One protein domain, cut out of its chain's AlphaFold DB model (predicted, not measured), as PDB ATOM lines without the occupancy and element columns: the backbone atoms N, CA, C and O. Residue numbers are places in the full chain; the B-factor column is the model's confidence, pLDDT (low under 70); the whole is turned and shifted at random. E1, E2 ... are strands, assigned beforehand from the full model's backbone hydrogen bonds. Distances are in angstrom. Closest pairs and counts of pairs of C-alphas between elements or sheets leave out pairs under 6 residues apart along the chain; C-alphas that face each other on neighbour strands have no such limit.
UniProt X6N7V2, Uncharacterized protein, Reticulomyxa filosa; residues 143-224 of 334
ATOM      1  N   PRO A 143      28.666 -80.472 -43.453       38.62
ATOM      2  CA  PRO A 143      29.284 -80.218 -42.154       38.62
ATOM      3  C   PRO A 143      30.540 -79.349 -42.305       38.62
ATOM      4  O   PRO A 143      31.330 -79.534 -43.239       38.62
ATOM      5  N   ILE A 144      30.732 -78.384 -41.396       39.88
ATOM      6  CA  ILE A 144      31.884 -77.472 -41.442       39.88
ATOM      7  C   ILE A 144      33.151 -78.246 -41.086       39.88
ATOM      8  O   ILE A 144      33.426 -78.556 -39.925       39.88
ATOM      9  N   ARG A 145      33.955 -78.512 -42.114       39.12
ATOM     10  CA  ARG A 145      35.218 -79.232 -41.982       39.12
ATOM     11  C   ARG A 145      36.312 -78.405 -41.329       39.12
ATOM     12  O   ARG A 145      37.175 -78.995 -40.732       39.12
ATOM     13  N   HIS A 146      36.334 -77.078 -41.344       39.72
ATOM     14  CA  HIS A 146      37.398 -76.311 -40.670       39.72
ATOM     15  C   HIS A 146      36.771 -75.138 -39.913       39.72
ATOM     16  O   HIS A 146      36.205 -74.251 -40.550       39.72
ATOM     17  N   PRO A 147      36.808 -75.099 -38.571       40.97
ATOM     18  CA  PRO A 147      36.125 -74.076 -37.821       40.97
ATOM     19  C   PRO A 147      37.122 -72.939 -37.585       40.97
ATOM     20  O   PRO A 147      37.988 -73.015 -36.714       40.97
ATOM     21  N   CYS A 148      37.001 -71.854 -38.343       41.59
ATOM     22  CA  CYS A 148      37.426 -70.565 -37.811       41.59
ATOM     23  C   CYS A 148      36.406 -70.209 -36.723       41.59
ATOM     24  O   CYS A 148      35.301 -69.768 -37.031       41.59
ATOM     25  N   ILE A 149      36.723 -70.515 -35.458       50.25
ATOM     26  CA  ILE A 149      35.771 -70.431 -34.338       50.25
ATOM     27  C   ILE A 149      35.568 -68.966 -33.912       50.25
ATOM     28  O   ILE A 149      35.923 -68.576 -32.804       50.25
ATOM     29  N   CYS A 150      34.991 -68.132 -34.770       45.16
ATOM     30  CA  CYS A 150      34.343 -66.914 -34.299       45.16
ATOM     31  C   CYS A 150      32.999 -67.318 -33.690       45.16
ATOM     32  O   CYS A 150      32.026 -67.486 -34.415       45.16
ATOM     33  N   HIS A 151      32.943 -67.507 -32.374       51.31
ATOM     34  CA  HIS A 151      31.672 -67.533 -31.644       51.31
ATOM     35  C   HIS A 151      31.687 -66.391 -30.635       51.31
ATOM     36  O   HIS A 151      32.737 -66.071 -30.068       51.31
ATOM     37  N   ASP A 152      30.546 -65.722 -30.486       54.19
ATOM     38  CA  ASP A 152      30.315 -64.646 -29.515       54.19
ATOM     39  C   ASP A 152      31.336 -63.492 -29.571       54.19
ATOM     40  O   ASP A 152      31.659 -62.857 -28.570       54.19
ATOM     41  N   GLY A 153      31.886 -63.216 -30.759       63.22
ATOM     42  CA  GLY A 153      32.869 -62.149 -30.952       63.22
ATOM     43  C   GLY A 153      34.239 -62.428 -30.319       63.22
ATOM     44  O   GLY A 153      34.998 -61.483 -30.074       63.22
ATOM     45  N   TYR A 154      34.577 -63.689 -30.042       70.62
ATOM     46  CA  TYR A 154      35.921 -64.099 -29.642       70.62
ATOM     47  C   TYR A 154      36.702 -64.638 -30.833       70.62
ATOM     48  O   TYR A 154      36.203 -65.419 -31.637       70.62
ATOM     49  N   LEU A 155      37.956 -64.215 -30.918       71.50
ATOM     50  CA  LEU A 155      38.874 -64.579 -31.983       71.50
ATOM     51  C   LEU A 155      39.915 -65.540 -31.421       71.50
ATOM     52  O   LEU A 155      40.497 -65.274 -30.363       71.50
ATOM     53  N   TYR A 156      40.170 -66.629 -32.142       74.44
ATOM     54  CA  TYR A 156      41.144 -67.637 -31.745       74.44
ATOM     55  C   TYR A 156      42.181 -67.888 -32.838       74.44
ATOM     56  O   TYR A 156      41.869 -67.870 -34.026       74.44
ATOM     57  N   LYS A 157      43.413 -68.177 -32.420       75.31
ATOM     58  CA  LYS A 157      44.529 -68.604 -33.265       75.31
ATOM     59  C   LYS A 157      44.795 -70.086 -33.043       75.31
ATOM     60  O   LYS A 157      44.869 -70.538 -31.899       75.31
ATOM     61  N   GLN A 158      44.958 -70.839 -34.125       81.75
ATOM     62  CA  GLN A 158      45.405 -72.226 -34.049       81.75
ATOM     63  C   GLN A 158      46.862 -72.266 -33.578       81.75
ATOM     64  O   GLN A 158      47.723 -71.614 -34.161       81.75
ATOM     65  N   MET A 159      47.131 -73.030 -32.522       79.75
ATOM     66  CA  MET A 159      48.469 -73.137 -31.925       79.75
ATOM     67  C   MET A 159      49.092 -74.519 -32.100       79.75
ATOM     68  O   MET A 159      50.288 -74.679 -31.894       79.75
ATOM     69  N   GLY A 160      48.305 -75.532 -32.463       81.69
ATOM     70  CA  GLY A 160      48.853 -76.855 -32.717       81.69
ATOM     71  C   GLY A 160      47.802 -77.899 -33.042       81.69
ATOM     72  O   GLY A 160      46.606 -77.706 -32.816       81.69
ATOM     73  N   LYS A 161      48.285 -79.027 -33.556       89.25
ATOM     74  CA  LYS A 161      47.509 -80.232 -33.841       89.25
ATOM     75  C   LYS A 161      48.225 -81.414 -33.193       89.25
ATOM     76  O   LYS A 161      49.448 -81.506 -33.264       89.25
ATOM     77  N   LYS A 162      47.478 -82.295 -32.537       91.69
ATOM     78  CA  LYS A 162      47.987 -83.552 -31.976       91.69
ATOM     79  C   LYS A 162      47.052 -84.680 -32.359       91.69
ATOM     80  O   LYS A 162      45.844 -84.513 -32.268       91.69
ATOM     81  N   THR A 163      47.596 -85.822 -32.740       92.75
ATOM     82  CA  THR A 163      46.800 -87.033 -32.956       92.75
ATOM     83  C   THR A 163      46.804 -87.848 -31.667       92.75
ATOM     84  O   THR A 163      47.850 -87.997 -31.034       92.75
ATOM     85  N   ASN A 164      45.640 -88.314 -31.222       89.50
ATOM     86  CA  ASN A 164      45.540 -89.176 -30.049       89.50
ATOM     87  C   ASN A 164      45.797 -90.649 -30.428       89.50
ATOM     88  O   ASN A 164      45.922 -90.997 -31.599       89.50
ATOM     89  N   LYS A 165      45.853 -91.538 -29.428       90.69
ATOM     90  CA  LYS A 165      46.074 -92.982 -29.649       90.69
ATOM     91  C   LYS A 165      44.955 -93.665 -30.448       90.69
ATOM     92  O   LYS A 165      45.181 -94.740 -30.983       90.69
ATOM     93  N   ALA A 166      43.770 -93.060 -30.511       88.94
ATOM     94  CA  ALA A 166      42.638 -93.561 -31.286       88.94
ATOM     95  C   ALA A 166      42.676 -93.104 -32.758       88.94
ATOM     96  O   ALA A 166      41.755 -93.410 -33.505       88.94
ATOM     97  N   GLY A 167      43.710 -92.361 -33.175       90.19
ATOM     98  CA  GLY A 167      43.820 -91.811 -34.527       90.19
ATOM     99  C   GLY A 167      43.039 -90.511 -34.743       90.19
ATOM    100  O   GLY A 167      43.113 -89.936 -35.824       90.19
ATOM    101  N   ASN A 168      42.347 -89.996 -33.723       90.81
ATOM    102  CA  ASN A 168      41.624 -88.730 -33.819       90.81
ATOM    103  C   ASN A 168      42.596 -87.554 -33.748       90.81
ATOM    104  O   ASN A 168      43.547 -87.546 -32.957       90.81
ATOM    105  N   HIS A 169      42.313 -86.509 -34.508       89.81
ATOM    106  CA  HIS A 169      43.084 -85.280 -34.507       89.81
ATOM    107  C   HIS A 169      42.468 -84.247 -33.568       89.81
ATOM    108  O   HIS A 169      41.353 -83.784 -33.768       89.81
ATOM    109  N   MET A 170      43.226 -83.816 -32.572       89.69
ATOM    110  CA  MET A 170      42.879 -82.698 -31.711       89.69
ATOM    111  C   MET A 170      43.601 -81.432 -32.171       89.69
ATOM    112  O   MET A 170      44.832 -81.363 -32.162       89.69
ATOM    113  N   VAL A 171      42.830 -80.420 -32.560       86.88
ATOM    114  CA  VAL A 171      43.325 -79.095 -32.946       86.88
ATOM    115  C   VAL A 171      43.086 -78.124 -31.797       86.88
ATOM    116  O   VAL A 171      41.976 -78.036 -31.277       86.88
ATOM    117  N   TYR A 172      44.126 -77.401 -31.391       85.88
ATOM    118  CA  TYR A 172      44.057 -76.441 -30.296       85.88
ATOM    119  C   TYR A 172      44.058 -75.009 -30.810       85.88
ATOM    120  O   TYR A 172      44.942 -74.597 -31.565       85.88
ATOM    121  N   TYR A 173      43.108 -74.241 -30.304       83.94
ATOM    122  CA  TYR A 173      42.891 -72.837 -30.581       83.94
ATOM    123  C   TYR A 173      43.038 -72.042 -29.285       83.94
ATOM    124  O   TYR A 173      42.544 -72.455 -28.240       83.94
ATOM    125  N   TYR A 174      43.710 -70.899 -29.328       82.38
ATOM    126  CA  TYR A 174      43.889 -70.008 -28.181       82.38
ATOM    127  C   TYR A 174      43.319 -68.644 -28.509       82.38
ATOM    128  O   TYR A 174      43.442 -68.189 -29.643       82.38
ATOM    129  N   CYS A 175      42.703 -67.990 -27.529       82.06
ATOM    130  CA  CYS A 175      42.204 -66.640 -27.726       82.06
ATOM    131  C   CYS A 175      43.356 -65.722 -28.155       82.06
ATOM    132  O   CYS A 175      44.432 -65.745 -27.551       82.06
ATOM    133  N   ILE A 176      43.147 -64.916 -29.199       76.94
ATOM    134  CA  ILE A 176      44.201 -64.043 -29.740       76.94
ATOM    135  C   ILE A 176      44.599 -62.932 -28.769       76.94
ATOM    136  O   ILE A 176      45.696 -62.401 -28.827       76.94
ATOM    137  N   THR A 177      43.732 -62.606 -27.818       76.31
ATOM    138  CA  THR A 177      44.049 -61.704 -26.708       76.31
ATOM    139  C   THR A 177      44.896 -62.405 -25.640       76.31
ATOM    140  O   THR A 177      45.002 -61.937 -24.519       76.31
ATOM    141  N   GLY A 178      45.437 -63.586 -25.929       75.38
ATOM    142  CA  GLY A 178      46.299 -64.351 -25.046       75.38
ATOM    143  C   GLY A 178      47.746 -64.393 -25.518       75.38
ATOM    144  O   GLY A 178      48.311 -63.422 -26.027       75.38
ATOM    145  N   LYS A 179      48.373 -65.557 -25.333       64.19
ATOM    146  CA  LYS A 179      49.722 -65.825 -25.838       64.19
ATOM    147  C   LYS A 179      49.688 -66.015 -27.358       64.19
ATOM    148  O   LYS A 179      48.916 -66.828 -27.854       64.19
ATOM    149  N   GLY A 180      50.580 -65.325 -28.073       57.38
ATOM    150  CA  GLY A 180      50.864 -65.603 -29.487       57.38
ATOM    151  C   GLY A 180      50.268 -64.636 -30.513       57.38
ATOM    152  O   GLY A 180      50.343 -64.938 -31.708       57.38
ATOM    153  N   PHE A 181      49.698 -63.505 -30.087       64.62
ATOM    154  CA  PHE A 181      49.354 -62.403 -30.991       64.62
ATOM    155  C   PHE A 181      50.415 -61.308 -30.959       64.62
ATOM    156  O   PHE A 181      50.920 -60.969 -29.883       64.62
ATOM    157  N   ASP A 182      50.735 -60.824 -32.156       61.81
ATOM    158  CA  ASP A 182      51.834 -59.909 -32.447       61.81
ATOM    159  C   ASP A 182      51.633 -58.576 -31.712       61.81
ATOM    160  O   ASP A 182      50.534 -58.008 -31.700       61.81
ATOM    161  N   GLU A 183      52.684 -58.120 -31.036       65.88
ATOM    162  CA  GLU A 183      52.650 -56.954 -30.149       65.88
ATOM    163  C   GLU A 183      52.380 -55.666 -30.921       65.88
ATOM    164  O   GLU A 183      51.696 -54.778 -30.408       65.88
ATOM    165  N   LYS A 184      52.770 -55.621 -32.200       66.00
ATOM    166  CA  LYS A 184      52.572 -54.457 -33.072       66.00
ATOM    167  C   LYS A 184      51.113 -54.009 -33.213       66.00
ATOM    168  O   LYS A 184      50.855 -52.847 -33.497       66.00
ATOM    169  N   TYR A 185      50.143 -54.907 -33.016       61.47
ATOM    170  CA  TYR A 185      48.716 -54.578 -33.146       61.47
ATOM    171  C   TYR A 185      48.095 -54.002 -31.868       61.47
ATOM    172  O   TYR A 185      46.975 -53.476 -31.902       61.47
ATOM    173  N   TRP A 186      48.788 -54.114 -30.734       67.75
ATOM    174  CA  TRP A 186      48.319 -53.554 -29.470       67.75
ATOM    175  C   TRP A 186      48.677 -52.069 -29.349       67.75
ATOM    176  O   TRP A 186      47.846 -51.303 -28.852       67.75
ATOM    177  N   GLY A 187      49.822 -51.648 -29.905       75.44
ATOM    178  CA  GLY A 187      50.351 -50.294 -29.710       75.44
ATOM    179  C   GLY A 187      50.547 -50.026 -28.218       75.44
ATOM    180  O   GLY A 187      50.951 -50.927 -27.486       75.44
ATOM    181  N   ASP A 188      50.140 -48.848 -27.749       78.56
ATOM    182  CA  ASP A 188      50.238 -48.470 -26.328       78.56
ATOM    183  C   ASP A 188      49.085 -49.008 -25.457       78.56
ATOM    184  O   ASP A 188      48.991 -48.719 -24.263       78.56
ATOM    185  N   ARG A 189      48.150 -49.775 -26.037       70.25
ATOM    186  CA  ARG A 189      46.975 -50.259 -25.302       70.25
ATOM    187  C   ARG A 189      47.341 -51.421 -24.381       70.25
ATOM    188  O   ARG A 189      48.094 -52.312 -24.779       70.25
ATOM    189  N   PRO A 190      46.727 -51.502 -23.186       70.94
ATOM    190  CA  PRO A 190      46.961 -52.615 -22.281       70.94
ATOM    191  C   PRO A 190      46.498 -53.925 -22.922       70.94
ATOM    192  O   PRO A 190      45.319 -54.112 -23.237       70.94
ATOM    193  N   LYS A 191      47.443 -54.852 -23.097       73.69
ATOM    194  CA  LYS A 191      47.172 -56.187 -23.623       73.69
ATOM    195  C   LYS A 191      46.363 -56.983 -22.590       73.69
ATOM    196  O   LYS A 191      46.855 -57.221 -21.483       73.69
ATOM    197  N   PRO A 192      45.146 -57.449 -22.922       73.69
ATOM    198  CA  PRO A 192      44.458 -58.417 -22.086       73.69
ATOM    199  C   PRO A 192      45.333 -59.666 -21.993       73.69
ATOM    200  O   PRO A 192      45.968 -60.051 -22.965       73.69
ATOM    201  N   ILE A 193      45.376 -60.318 -20.835       82.62
ATOM    202  CA  ILE A 193      46.061 -61.607 -20.692       82.62
ATOM    203  C   ILE A 193      44.982 -62.682 -20.640       82.62
ATOM    204  O   ILE A 193      44.567 -63.130 -19.564       82.62
ATOM    205  N   CYS A 194      44.482 -63.077 -21.810       84.00
ATOM    206  CA  CYS A 194      43.499 -64.150 -21.897       84.00
ATOM    207  C   CYS A 194      44.181 -65.523 -21.962       84.00
ATOM    208  O   CYS A 194      45.128 -65.743 -22.713       84.00
ATOM    209  N   LYS A 195      43.695 -66.476 -21.163       87.19
ATOM    210  CA  LYS A 195      44.163 -67.876 -21.181       87.19
ATOM    211  C   LYS A 195      43.138 -68.833 -21.793       87.19
ATOM    212  O   LYS A 195      43.368 -70.040 -21.782       87.19
ATOM    213  N   ALA A 196      42.020 -68.304 -22.296       83.81
ATOM    214  CA  ALA A 196      40.970 -69.095 -22.916       83.81
ATOM    215  C   ALA A 196      41.511 -69.845 -24.135       83.81
ATOM    216  O   ALA A 196      42.203 -69.279 -24.989       83.81
ATOM    217  N   SER A 197      41.191 -71.127 -24.204       85.44
ATOM    218  CA  SER A 197      41.549 -72.001 -25.307       85.44
ATOM    219  C   SER A 197      40.460 -73.026 -25.568       85.44
ATOM    220  O   SER A 197      39.654 -73.356 -24.699       85.44
ATOM    221  N   ILE A 198      40.426 -73.519 -26.798       84.94
ATOM    222  CA  ILE A 198      39.468 -74.507 -27.269       84.94
ATOM    223  C   ILE A 198      40.241 -75.622 -27.956       84.94
ATOM    224  O   ILE A 198      41.059 -75.371 -28.835       84.94
ATOM    225  N   GLY A 199      40.006 -76.859 -27.542       87.12
ATOM    226  CA  GLY A 199      40.423 -78.048 -28.270       87.12
ATOM    227  C   GLY A 199      39.243 -78.592 -29.058       87.12
ATOM    228  O   GLY A 199      38.183 -78.801 -28.478       87.12
ATOM    229  N   ILE A 200      39.416 -78.833 -30.351       87.25
ATOM    230  CA  ILE A 200      38.428 -79.530 -31.175       87.25
ATOM    231  C   ILE A 200      39.026 -80.864 -31.578       87.25
ATOM    232  O   ILE A 200      40.054 -80.906 -32.254       87.25
ATOM    233  N   GLU A 201      38.387 -81.942 -31.149       86.88
ATOM    234  CA  GLU A 201      38.734 -83.299 -31.540       86.88
ATOM    235  C   GLU A 201      37.934 -83.711 -32.773       86.88
ATOM    236  O   GLU A 201      36.718 -83.512 -32.838       86.88
ATOM    237  N   ARG A 202      38.634 -84.291 -33.743       86.50
ATOM    238  CA  ARG A 202      38.120 -84.707 -35.042       86.50
ATOM    239  C   ARG A 202      38.481 -86.151 -35.323       86.50
ATOM    240  O   ARG A 202      39.585 -86.568 -34.982       86.50
ATOM    241  N   ASP A 203      37.577 -86.896 -35.941       85.75
ATOM    242  CA  ASP A 203      37.876 -88.251 -36.408       85.75
ATOM    243  C   ASP A 203      38.752 -88.225 -37.677       85.75
ATOM    244  O   ASP A 203      39.144 -87.165 -38.174       85.75
ATOM    245  N   ALA A 204      39.068 -89.409 -38.206       85.69
ATOM    246  CA  ALA A 204      39.835 -89.561 -39.443       85.69
ATOM    247  C   ALA A 204      39.134 -88.962 -40.681       85.69
ATOM    248  O   ALA A 204      39.797 -88.629 -41.660       85.69
ATOM    249  N   ASN A 205      37.811 -88.789 -40.626       82.06
ATOM    250  CA  ASN A 205      36.996 -88.202 -41.691       82.06
ATOM    251  C   ASN A 205      36.767 -86.695 -41.486       82.06
ATOM    252  O   ASN A 205      35.940 -86.093 -42.175       82.06
ATOM    253  N   ASP A 206      37.498 -86.089 -40.547       78.75
ATOM    254  CA  ASP A 206      37.417 -84.676 -40.189       78.75
ATOM    255  C   ASP A 206      36.062 -84.251 -39.583       78.75
ATOM    256  O   ASP A 206      35.737 -83.061 -39.519       78.75
ATOM    257  N   ASN A 207      35.265 -85.205 -39.090       79.50
ATOM    258  CA  ASN A 207      34.046 -84.905 -38.343       79.50
ATOM    259  C   ASN A 207      34.396 -84.503 -36.915       79.50
ATOM    260  O   ASN A 207      35.224 -85.136 -36.262       79.50
ATOM    261  N   ILE A 208      33.713 -83.487 -36.390       81.19
ATOM    262  CA  ILE A 208      33.884 -83.058 -35.000       81.19
ATOM    263  C   ILE A 208      33.302 -84.124 -34.066       81.19
ATOM    264  O   ILE A 208      32.107 -84.416 -34.108       81.19
ATOM    265  N   ILE A 209      34.151 -84.674 -33.199       85.81
ATOM    266  CA  ILE A 209      33.771 -85.637 -32.160       85.81
ATOM    267  C   ILE A 209      33.463 -84.902 -30.859       85.81
ATOM    268  O   ILE A 209      32.453 -85.172 -30.210       85.81
ATOM    269  N   SER A 210      34.355 -83.993 -30.457       80.75
ATOM    270  CA  SER A 210      34.262 -83.296 -29.179       80.75
ATOM    271  C   SER A 210      34.845 -81.886 -29.260       80.75
ATOM    272  O   SER A 210      35.760 -81.601 -30.037       80.75
ATOM    273  N   ILE A 211      34.295 -80.988 -28.444       83.94
ATOM    274  CA  ILE A 211      34.802 -79.630 -28.250       83.94
ATOM    275  C   ILE A 211      35.095 -79.470 -26.761       83.94
ATOM    276  O   ILE A 211      34.222 -79.652 -25.916       83.94
ATOM    277  N   MET A 212      36.335 -79.127 -26.436       81.62
ATOM    278  CA  MET A 212      36.791 -78.872 -25.077       81.62
ATOM    279  C   MET A 212      37.128 -77.400 -24.920       81.62
ATOM    280  O   MET A 212      38.056 -76.910 -25.556       81.62
ATOM    281  N   VAL A 213      36.452 -76.710 -24.011       81.56
ATOM    282  CA  VAL A 213      36.808 -75.338 -23.639       81.56
ATOM    283  C   VAL A 213      37.669 -75.383 -22.379       81.56
ATOM    284  O   VAL A 213      37.276 -75.959 -21.364       81.56
ATOM    285  N   LYS A 214      38.868 -74.803 -22.446       78.06
ATOM    286  CA  LYS A 214      39.801 -74.683 -21.324       78.06
ATOM    287  C   LYS A 214      39.995 -73.212 -20.985       78.06
ATOM    288  O   LYS A 214      40.471 -72.437 -21.805       78.06
ATOM    289  N   HIS A 215      39.731 -72.874 -19.725       83.19
ATOM    290  CA  HIS A 215      39.727 -71.509 -19.194       83.19
ATOM    291  C   HIS A 215      38.629 -70.620 -19.795       83.19
ATOM    292  O   HIS A 215      38.241 -70.751 -20.951       83.19
ATOM    293  N   CYS A 216      38.131 -69.693 -18.982       77.81
ATOM    294  CA  CYS A 216      37.141 -68.708 -19.402       77.81
ATOM    295  C   CYS A 216      37.826 -67.440 -19.920       77.81
ATOM    296  O   CYS A 216      38.944 -67.108 -19.501       77.81
ATOM    297  N   HIS A 217      37.134 -66.706 -20.791       77.62
ATOM    298  CA  HIS A 217      37.549 -65.356 -21.164       77.62
ATOM    299  C   HIS A 217      37.483 -64.425 -19.957       77.62
ATOM    300  O   HIS A 217      36.581 -64.520 -19.128       77.62
ATOM    301  N   LYS A 218      38.452 -63.512 -19.870       82.69
ATOM    302  CA  LYS A 218      38.482 -62.420 -18.880       82.69
ATOM    303  C   LYS A 218      38.260 -61.047 -19.523       82.69
ATOM    304  O   LYS A 218      38.641 -60.026 -18.968       82.69
ATOM    305  N   HIS A 219      37.697 -61.036 -20.723       76.00
ATOM    306  CA  HIS A 219      37.332 -59.843 -21.475       76.00
ATOM    307  C   HIS A 219      36.006 -60.120 -22.184       76.00
ATOM    308  O   HIS A 219      35.670 -61.278 -22.406       76.00
ATOM    309  N   THR A 220      35.250 -59.073 -22.502       70.62
ATOM    310  CA  THR A 220      33.874 -59.167 -23.023       70.62
ATOM    311  C   THR A 220      33.784 -59.636 -24.473       70.62
ATOM    312  O   THR A 220      32.789 -60.233 -24.858       70.62
ATOM    313  N   SER A 221      34.794 -59.344 -25.292       69.88
ATOM    314  CA  SER A 221      34.897 -59.791 -26.685       69.88
ATOM    315  C   SER A 221      36.332 -59.577 -27.158       69.88
ATOM    316  O   SER A 221      36.973 -58.617 -26.731       69.88
ATOM    317  N   SER A 222      36.867 -60.461 -28.004       64.81
ATOM    318  CA  SER A 222      38.132 -60.168 -28.692       64.81
ATOM    319  C   SER A 222      37.907 -59.098 -29.752       64.81
ATOM    320  O   SER A 222      38.694 -58.169 -29.837       64.81
ATOM    321  N   CYS A 223      36.816 -59.189 -30.518       63.88
ATOM    322  CA  CYS A 223      36.495 -58.247 -31.586       63.88
ATOM    323  C   CYS A 223      36.444 -56.799 -31.086       63.88
ATOM    324  O   CYS A 223      37.038 -55.939 -31.715       63.88
ATOM    325  N   ASN A 224      35.840 -56.522 -29.929       65.44
ATOM    326  CA  ASN A 224      35.758 -55.147 -29.411       65.44
ATOM    327  C   ASN A 224      37.115 -54.531 -29.024       65.44
ATOM    328  O   ASN A 224      37.198 -53.325 -28.816       65.44
TER     329      ASN A 224
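What this domain is: This is residues 143 to 224 of the 334 residues of an uncharacterized protein of Reticulomyxa filosa (UniProt X6N7V2). Little regular structure: a twisted sheet of four antiparallel strands, E1, E2, E3, E4, with long loops at one end, where residues 176 to 196 lengthen the rod. The 82 printed residues hold no named helix; 28 lie in strands, all strand, a meander, each strand the antiparallel neighbour of the one before. It is only just compact, close to loose, with a radius of gyration of the C-alphas of 14.0 A and spans of 45 by 21 by 20 A.

How they stand to each other: Inner strands E2, residues 169 to 175, and E3, residues 197 to 202, form a hairpin; N 171 and O 200, 2.8 A apart, are within hydrogen-bond range. Edge strand E1, residues 156 to 163, bends by 56 degrees at residue 159 and forms a hairpin with E2, N 159 and O 172 within hydrogen-bond range at 2.9 A. Edge strand E4, residues 208 to 214, forms a hairpin with E3, N 199 and O 212 within hydrogen-bond range at 2.8 A. E1 and E4 are apart.

Where its parts are: E1 begins at C-alpha 156 (41.144, -67.637, -31.745) and measures 20.2 A; E2 measures 19.9 A, E3 16.4 A. E4, 17.1 A, ends at C-alpha 214 (39.801, -74.683, -21.324).

The domain as a whole: The C-alphas farthest apart, of Ala 166 and Asp 188, are 46.0 A apart. The printed part has no cut. The link E2 to E3 is long; the others are tight. Residues 143 to 153, 179 to 186 and 221 to 224 have pLDDT under 70.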